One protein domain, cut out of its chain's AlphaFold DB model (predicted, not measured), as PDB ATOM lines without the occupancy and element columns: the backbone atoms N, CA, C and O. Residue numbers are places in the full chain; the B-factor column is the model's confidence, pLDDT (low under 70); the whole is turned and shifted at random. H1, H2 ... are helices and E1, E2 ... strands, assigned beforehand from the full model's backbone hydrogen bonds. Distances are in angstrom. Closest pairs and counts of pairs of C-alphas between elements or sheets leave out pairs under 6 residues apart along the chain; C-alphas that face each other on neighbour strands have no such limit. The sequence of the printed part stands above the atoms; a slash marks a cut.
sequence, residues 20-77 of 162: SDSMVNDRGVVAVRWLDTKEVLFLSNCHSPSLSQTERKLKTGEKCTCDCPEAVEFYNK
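Overview. This is residues 20 to 77 of the 162 residues of the protein "piggyBac transposable element-derived protein 4-like" of Diabrotica virgifera virgifera (western corn rootworm) (UniProt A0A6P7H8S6). A three-stranded sheet, E1 E2 E3, and a two-stranded hairpin, E4 E5, are shifted past each other lengthwise and meet near the middle, where the short last helix, H1, packs on E3 and E4. The E1 to E2 link and the E4 to E5 link lie toward opposite ends of the rod, which spans 43 by 19 by 14 A. The printed part has 58 residues, with five named strands and then one named helix along the chain, E1 E2 E3 E4 E5 H1. Both sheets are antiparallel, the larger in the order E1 - E2 - E3, and the class is mixed, helices and strands. The whole is only just compact, close to loose, with a radius of gyration of the C-alphas of 12.2 A.

Arrangement. E1, residues 20 to 24, E2, residues 30 to 35, and E3, residues 39 to 44, form a meander, each strand the antiparallel neighbour of the one before. E2 is the inner strand. E1 and E2, a hairpin, have N 21 and O 33 within hydrogen-bond range at 2.8 A. E2 and E3, also a hairpin, have N 32 and O 42 within range at 2.9 A. H1, residues 70 to 77, is on this sheet at a height over the sheet of 9.9 A. It lies over E3 and runs across the strands, at 79 degrees to E3 on the local plane. The closest C-alphas of E3 and H1 are those of Ser 44 and Ala 71, 6.7 A apart. E2 and H1 are near each other, with 7 pairs of C-alphas within 10 A. E4, residues 51 to 57, and E5, residues 63 to 69, are an antiparallel hairpin at 148 degrees, with N 54 and O 66 within hydrogen-bond range at 3.0 A. The closest C-alphas of E4 and H1 are those of Ser 52 and Glu 70, 4.9 A apart. The closest of E2 and E5 are those of Trp 34 and Cys 68, at 7.4 A. E3 and E5 are apart. In H1 every O i to N i+4 pair is within hydrogen-bond range.

Along the chain. E1 begins at C-alpha 20, (-43.925, -34.563, 111.758), and is 13.5 A long. E2 measures 16.4 A and E3 16.7 A. E4 begins at C-alpha 51, (-36.426, -31.308, 108.337), and measures 18.9 A; E5 measures 18.3 A. H1, 10.7 A long, ends at C-alpha 77, (-27.600, -43.635, 108.982).

Size, cuts and confidence. The two C-alphas farthest apart, those of Asp 26 and Thr 60, are 43.5 A apart. The printed part has no cut and no long link; E3 to E4 is short, with 6 residues between them. The mean pLDDT of the printed part is 92.1, and no printed residue is under 70.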
ATOM      1  N   SER A  20     -44.509 -34.494 110.426       93.25
ATOM      2  CA  SER A  20     -43.925 -34.563 111.758       93.25
ATOM      3  C   SER A  20     -44.446 -33.452 112.661       93.25
ATOM      4  O   SER A  20     -44.953 -32.430 112.204       93.25
ATOM      5  N   ASP A  21     -44.319 -33.693 113.957       93.62
ATOM      6  CA  ASP A  21     -44.588 -32.760 115.038       93.62
ATOM      7  C   ASP A  21     -43.425 -32.839 116.031       93.62
ATOM      8  O   ASP A  21     -42.841 -33.912 116.223       93.62
ATOM      9  N   SER A  22     -43.052 -31.718 116.638       93.06
ATOM     10  CA  SER A  22     -41.865 -31.655 117.486       93.06
ATOM     11  C   SER A  22     -42.040 -30.716 118.670       93.06
ATOM     12  O   SER A  22     -42.741 -29.711 118.597       93.06
ATOM     13  N   MET A  23     -41.390 -31.062 119.774       92.81
ATOM     14  CA  MET A  23     -41.357 -30.277 121.003       92.81
ATOM     15  C   MET A  23     -39.907 -30.163 121.458       92.81
ATOM     16  O   MET A  23     -39.167 -31.145 121.397       92.81
ATOM     17  N   VAL A  24     -39.508 -28.993 121.947       93.19
ATOM     18  CA  VAL A  24     -38.164 -28.751 122.481       93.19
ATOM     19  C   VAL A  24     -38.298 -28.279 123.920       93.19
ATOM     20  O   VAL A  24     -39.167 -27.462 124.214       93.19
ATOM     21  N   ASN A  25     -37.478 -28.813 124.821       91.88
ATOM     22  CA  ASN A  25     -37.416 -28.318 126.195       91.88
ATOM     23  C   ASN A  25     -36.305 -27.272 126.377       91.88
ATOM     24  O   ASN A  25     -35.415 -27.135 125.540       91.88
ATOM     25  N   ASP A  26     -36.292 -26.613 127.535       92.50
ATOM     26  CA  ASP A  26     -35.317 -25.561 127.876       92.50
ATOM     27  C   ASP A  26     -33.857 -26.049 127.943       92.50
ATOM     28  O   ASP A  26     -32.930 -25.254 128.069       92.50
ATOM     29  N   ARG A  27     -33.628 -27.368 127.873       91.31
ATOM     30  CA  ARG A  27     -32.295 -27.991 127.836       91.31
ATOM     31  C   ARG A  27     -31.861 -28.381 126.419       91.31
ATOM     32  O   ARG A  27     -30.858 -29.073 126.275       91.31
ATOM     33  N   GLY A  28     -32.628 -28.004 125.395       89.88
ATOM     34  CA  GLY A  28     -32.338 -28.332 123.997       89.88
ATOM     35  C   GLY A  28     -32.602 -29.793 123.621       89.88
ATOM     36  O   GLY A  28     -32.106 -30.262 122.601       89.88
ATOM     37  N   VAL A  29     -33.366 -30.542 124.425       93.44
ATOM     38  CA  VAL A  29     -33.809 -31.894 124.057       93.44
ATOM     39  C   VAL A  29     -35.049 -31.786 123.184       93.44
ATOM     40  O   VAL A  29     -36.054 -31.201 123.591       93.44
ATOM     41  N   VAL A  30     -34.987 -32.406 122.011       93.88
ATOM     42  CA  VAL A  30     -36.061 -32.451 121.025       93.88
ATOM     43  C   VAL A  30     -36.778 -33.793 121.103       93.88
ATOM     44  O   VAL A  30     -36.166 -34.860 121.013       93.88
ATOM     45  N   ALA A  31     -38.098 -33.738 121.243       94.00
ATOM     46  CA  ALA A  31     -39.000 -34.856 121.041       94.00
ATOM     47  C   ALA A  31     -39.670 -34.710 119.681       94.00
ATOM     48  O   ALA A  31     -40.216 -33.658 119.369       94.00
ATOM     49  N   VAL A  32     -39.644 -35.770 118.883       94.12
ATOM     50  CA  VAL A  32     -40.168 -35.766 117.520       94.12
ATOM     51  C   VAL A  32     -41.155 -36.909 117.358       94.12
ATOM     52  O   VAL A  32     -40.855 -38.055 117.695       94.12
ATOM     53  N   ARG A  33     -42.316 -36.602 116.795       93.44
ATOM     54  CA  ARG A  33     -43.313 -37.560 116.330       93.44
ATOM     55  C   ARG A  33     -43.363 -37.480 114.815       93.44
ATOM     56  O   ARG A  33     -43.646 -36.420 114.277       93.44
ATOM     57  N   TRP A  34     -43.105 -38.586 114.127       93.81
ATOM     58  CA  TRP A  34     -43.146 -38.648 112.665       93.81
ATOM     59  C   TRP A  34     -44.012 -39.814 112.209       93.81
ATOM     60  O   TRP A  34     -43.928 -40.913 112.765       93.81
ATOM     61  N   LEU A  35     -44.855 -39.578 111.206       93.31
ATOM     62  CA  LEU A  35     -45.699 -40.609 110.621       93.31
ATOM     63  C   LEU A  35     -45.203 -40.949 109.219       93.31
ATOM     64  O   LEU A  35     -45.422 -40.188 108.288       93.31
ATOM     65  N   ASP A  36     -44.615 -42.130 109.039       90.88
ATOM     66  CA  ASP A  36     -44.469 -42.719 107.703       90.88
ATOM     67  C   ASP A  36     -45.492 -43.845 107.504       90.88
ATOM     68  O   ASP A  36     -46.692 -43.597 107.423       90.88
ATOM     69  N   THR A  37     -45.043 -45.103 107.455       89.31
ATOM     70  CA  THR A  37     -45.952 -46.256 107.387       89.31
ATOM     71  C   THR A  37     -46.620 -46.489 108.742       89.31
ATOM     72  O   THR A  37     -47.758 -46.948 108.821       89.31
ATOM     73  N   LYS A  38     -45.895 -46.178 109.819       90.31
ATOM     74  CA  LYS A  38     -46.356 -46.193 111.206       90.31
ATOM     75  C   LYS A  38     -45.783 -44.976 111.918       90.31
ATOM     76  O   LYS A  38     -44.736 -44.463 111.526       90.31
ATOM     77  N   GLU A  39     -46.482 -44.541 112.956       91.31
ATOM     78  CA  GLU A  39     -46.012 -43.475 113.832       91.31
ATOM     79  C   GLU A  39     -44.783 -43.950 114.609       91.31
ATOM     80  O   GLU A  39     -44.785 -45.034 115.205       91.31
ATOM     81  N   VAL A  40     -43.749 -43.118 114.607       92.19
ATOM     82  CA  VAL A  40     -42.504 -43.328 115.337       92.19
ATOM     83  C   VAL A  40     -42.181 -42.095 116.170       92.19
ATOM     84  O   VAL A  40     -42.470 -40.961 115.786       92.19
ATOM     85  N   LEU A  41     -41.601 -42.342 117.342       92.94
ATOM     86  CA  LEU A  41     -41.232 -41.319 118.311       92.94
ATOM     87  C   LEU A  41     -39.720 -41.334 118.496       92.94
ATOM     88  O   LEU A  41     -39.146 -42.383 118.796       92.94
ATOM     89  N   PHE A  42     -39.102 -40.168 118.368       93.31
ATOM     90  CA  PHE A  42     -37.677 -39.954 118.571       93.31
ATOM     91  C   PHE A  42     -37.453 -38.955 119.700       93.31
ATOM     92  O   PHE A  42     -38.240 -38.035 119.915       93.31
ATOM     93  N   LEU A  43     -36.355 -39.155 120.419       93.50
ATOM     94  CA  LEU A  43     -35.815 -38.204 121.378       93.50
ATOM     95  C   LEU A  43     -34.361 -37.965 121.008       93.50
ATOM     96  O   LEU A  43     -33.623 -38.923 120.772       93.50
ATOM     97  N   SER A  44     -33.951 -36.705 120.971       94.25
ATOM     98  CA  SER A  44     -32.577 -36.333 120.676       94.25
ATOM     99  C   SER A  44     -32.136 -35.129 121.494       94.25
ATOM    100  O   SER A  44     -32.932 -34.253 121.802       94.25
ATOM    101  N   ASN A  45     -30.857 -35.095 121.850       94.81
ATOM    102  CA  ASN A  45     -30.191 -34.001 122.554       94.81
ATOM    103  C   ASN A  45     -29.098 -33.332 121.699       94.81
ATOM    104  O   ASN A  45     -28.293 -32.577 122.234       94.81
ATOM    105  N   CYS A  46     -29.020 -33.662 120.409       93.12
ATOM    106  CA  CYS A  46     -27.961 -33.201 119.509       93.12
ATOM    107  C   CYS A  46     -28.476 -32.706 118.150       93.12
ATOM    108  O   CYS A  46     -27.667 -32.361 117.299       93.12
ATOM    109  N   HIS A  47     -29.796 -32.680 117.942       93.75
ATOM    110  CA  HIS A  47     -30.424 -32.215 116.703       93.75
ATOM    111  C   HIS A  47     -31.431 -31.110 117.001       93.75
ATOM    112  O   HIS A  47     -31.944 -31.018 118.117       93.75
ATOM    113  N   SER A  48     -31.739 -30.311 115.983       89.62
ATOM    114  CA  SER A  48     -32.824 -29.327 116.020       89.62
ATOM    115  C   SER A  48     -34.126 -29.940 115.475       89.62
ATOM    116  O   SER A  48     -34.083 -30.994 114.836       89.62
ATOM    117  N   PRO A  49     -35.304 -29.324 115.694       89.06
ATOM    118  CA  PRO A  49     -36.564 -29.727 115.054       89.06
ATOM    119  C   PRO A  49     -36.605 -29.322 113.564       89.06
ATOM    120  O   PRO A  49     -37.551 -28.701 113.086       89.06
ATOM    121  N   SER A  50     -35.538 -29.625 112.838       92.31
ATOM    122  CA  SER A  50     -35.346 -29.363 111.416       92.31
ATOM    123  C   SER A  50     -35.816 -30.563 110.587       92.31
ATOM    124  O   SER A  50     -35.836 -31.716 111.039       92.31
ATOM    125  N   LEU A  51     -36.191 -30.280 109.341       93.19
ATOM    126  CA  LEU A  51     -36.426 -31.308 108.337       93.19
ATOM    127  C   LEU A  51     -35.124 -31.606 107.590       93.19
ATOM    128  O   LEU A  51     -34.327 -30.718 107.301       93.19
ATOM    129  N   SER A  52     -34.958 -32.876 107.265       94.19
ATOM    130  CA  SER A  52     -33.960 -33.447 106.375       94.19
ATOM    131  C   SER A  52     -34.669 -34.403 105.408       94.19
ATOM    132  O   SER A  52     -35.900 -34.493 105.368       94.19
ATOM    133  N   GLN A  53     -33.904 -35.140 104.617       93.06
ATOM    134  CA  GLN A  53     -34.418 -36.071 103.627       93.06
ATOM    135  C   GLN A  53     -33.869 -37.470 103.853       93.06
ATOM    136  O   GLN A  53     -32.704 -37.664 104.184       93.06
ATOM    137  N   THR A  54     -34.716 -38.471 103.637       91.06
ATOM    138  CA  THR A  54     -34.309 -39.876 103.684       91.06
ATOM    139  C   THR A  54     -34.832 -40.637 102.472       91.06
ATOM    140  O   THR A  54     -35.827 -40.250 101.852       91.06
ATOM    141  N   GLU A  55     -34.150 -41.727 102.119       90.62
ATOM    142  CA  GLU A  55     -34.601 -42.625 101.060       90.62
ATOM    143  C   GLU A  55     -35.679 -43.566 101.596       90.62
ATOM    144  O   GLU A  55     -35.471 -44.336 102.536       90.62
ATOM    145  N   ARG A  56     -36.828 -43.567 100.928       86.25
ATOM    146  CA  ARG A  56     -37.906 -44.522 101.153       86.25
ATOM    147  C   ARG A  56     -38.001 -45.469  99.968       86.25
ATOM    148  O   ARG A  56     -38.006 -45.045  98.818       86.25
ATOM    149  N   LYS A  57     -38.168 -46.761 100.252       88.00
ATOM    150  CA  LYS A  57     -38.508 -47.760  99.236       88.00
ATOM    151  C   LYS A  57     -40.027 -47.866  99.085       88.00
ATOM    152  O   LYS A  57     -40.740 -48.118 100.059       88.00
ATOM    153  N   LEU A  58     -40.522 -47.667  97.871       86.88
ATOM    154  CA  LEU A  58     -41.924 -47.839  97.512       86.88
ATOM    155  C   LEU A  58     -42.276 -49.325  97.375       86.88
ATOM    156  O   LEU A  58     -41.406 -50.187  97.245       86.88
ATOM    157  N   LYS A  59     -43.578 -49.633  97.358       86.81
ATOM    158  CA  LYS A  59     -44.067 -51.002  97.110       86.81
ATOM    159  C   LYS A  59     -43.653 -51.529  95.730       86.81
ATOM    160  O   LYS A  59     -43.492 -52.732  95.580       86.81
ATOM    161  N   THR A  60     -43.448 -50.632  94.764       90.00
ATOM    162  CA  THR A  60     -42.928 -50.927  93.418       90.00
ATOM    163  C   THR A  60     -41.454 -51.340  93.428       90.00
ATOM    164  O   THR A  60     -40.952 -51.855  92.437       90.00
ATOM    165  N   GLY A  61     -40.749 -51.140  94.546       88.31
ATOM    166  CA  GLY A  61     -39.316 -51.390  94.677       88.31
ATOM    167  C   GLY A  61     -38.443 -50.173  94.371       88.31
ATOM    168  O   GLY A  61     -37.268 -50.181  94.741       88.31
ATOM    169  N   GLU A  62     -39.019 -49.129  93.776       91.94
ATOM    170  CA  GLU A  62     -38.350 -47.861  93.496       91.94
ATOM    171  C   GLU A  62     -38.001 -47.113  94.785       91.94
ATOM    172  O   GLU A  62     -38.677 -47.242  95.811       91.94
ATOM    173  N   LYS A  63     -36.935 -46.316  94.728       91.38
ATOM    174  CA  LYS A  63     -36.543 -45.417  95.811       91.38
ATOM    175  C   LYS A  63     -37.086 -44.025  95.528       91.38
ATOM    176  O   LYS A  63     -36.923 -43.517  94.425       91.38
ATOM    177  N   CYS A  64     -37.689 -43.405  96.530       89.75
ATOM    178  CA  CYS A  64     -38.091 -42.008  96.491       89.75
ATOM    179  C   CYS A  64     -37.501 -41.266  97.687       89.75
ATOM    180  O   CYS A  64     -37.401 -41.818  98.786       89.75
ATOM    181  N   THR A  65     -37.165 -40.001  97.492       91.44
ATOM    182  CA  THR A  65     -36.780 -39.109  98.583       91.44
ATOM    183  C   THR A  65     -38.036 -38.627  99.299       91.44
ATOM    184  O   THR A  65     -39.023 -38.270  98.654       91.44
ATOM    185  N   CYS A  66     -38.026 -38.641 100.627       90.06
ATOM    186  CA  CYS A  66     -39.099 -38.057 101.424       90.06
ATOM    187  C   CYS A  66     -38.544 -37.222 102.570       90.06
ATOM    188  O   CYS A  66     -37.523 -37.580 103.165       90.06
ATOM    189  N   ASP A  67     -39.275 -36.164 102.905       93.31
ATOM    190  CA  ASP A  67     -38.955 -35.334 104.053       93.31
ATOM    191  C   ASP A  67     -39.152 -36.127 105.347       93.31
ATOM    192  O   ASP A  67     -40.118 -36.880 105.535       93.31
ATOM    193  N   CYS A  68     -38.186 -35.976 106.239       93.75
ATOM    194  CA  CYS A  68     -38.176 -36.583 107.554       93.75
ATOM    195  C   CYS A  68     -37.450 -35.656 108.532       93.75
ATOM    196  O   CYS A  68     -36.657 -34.824 108.113       93.75
ATOM    197  N   PRO A  69     -37.677 -35.773 109.839       95.44
ATOM    198  CA  PRO A  69     -36.901 -35.012 110.811       95.44
ATOM    199  C   PRO A  69     -35.413 -35.392 110.778       95.44
ATOM    200  O   PRO A  69     -35.087 -36.570 110.621       95.44
ATOM    201  N   GLU A  70     -34.514 -34.432 111.008       94.69
ATOM    202  CA  GLU A  70     -33.053 -34.650 111.028       94.69
ATOM    203  C   GLU A  70     -32.645 -35.820 111.943       94.69
ATOM    204  O   GLU A  70     -31.863 -36.693 111.562       94.69
ATOM    205  N   ALA A  71     -33.263 -35.917 113.123       94.75
ATOM    206  CA  ALA A  71     -33.014 -37.009 114.062       94.75
ATOM    207  C   ALA A  71     -33.323 -38.406 113.480       94.75
ATOM    208  O   ALA A  71     -32.684 -39.387 113.867       94.75
ATOM    209  N   VAL A  72     -34.293 -38.511 112.563       94.12
ATOM    210  CA  VAL A  72     -34.666 -39.772 111.901       94.12
ATOM    211  C   VAL A  72     -33.617 -40.164 110.868       94.12
ATOM    212  O   VAL A  72     -33.178 -41.315 110.856       94.12
ATOM    213  N   GLU A  73     -33.195 -39.219 110.027       94.31
ATOM    214  CA  GLU A  73     -32.129 -39.443 109.049       94.31
ATOM    215  C   GLU A  73     -30.842 -39.894 109.751       94.31
ATOM    216  O   GLU A  73     -30.277 -40.939 109.412       94.31
ATOM    217  N   PHE A  74     -30.427 -39.152 110.781       94.38
ATOM    218  CA  PHE A  74     -29.229 -39.461 111.550       94.38
ATOM    219  C   PHE A  74     -29.314 -40.853 112.183       94.38
ATOM    220  O   PHE A  74     -28.390 -41.657 112.055       94.38
ATOM    221  N   TYR A  75     -30.439 -41.181 112.824       93.81
ATOM    222  CA  TYR A  75     -30.633 -42.507 113.404       93.81
ATOM    223  C   TYR A  75     -30.507 -43.608 112.347       93.81
ATOM    224  O   TYR A  75     -29.725 -44.537 112.533       93.81
ATOM    225  N   ASN A  76     -31.207 -43.485 111.217       92.12
ATOM    226  CA  ASN A  76     -31.173 -44.488 110.151       92.12
ATOM    227  C   ASN A  76     -29.766 -44.677 109.569       92.12
ATOM    228  O   ASN A  76     -29.376 -45.800 109.249       92.12
ATOM    229  N   LYS A  77     -28.982 -43.598 109.471       91.62
ATOM    230  CA  LYS A  77     -27.600 -43.635 108.982       91.62
ATOM    231  C   LYS A  77     -26.667 -44.445 109.886       91.62
ATOM    232  O   LYS A  77     -25.765 -45.109 109.378       91.62
TER     233      LYS A  77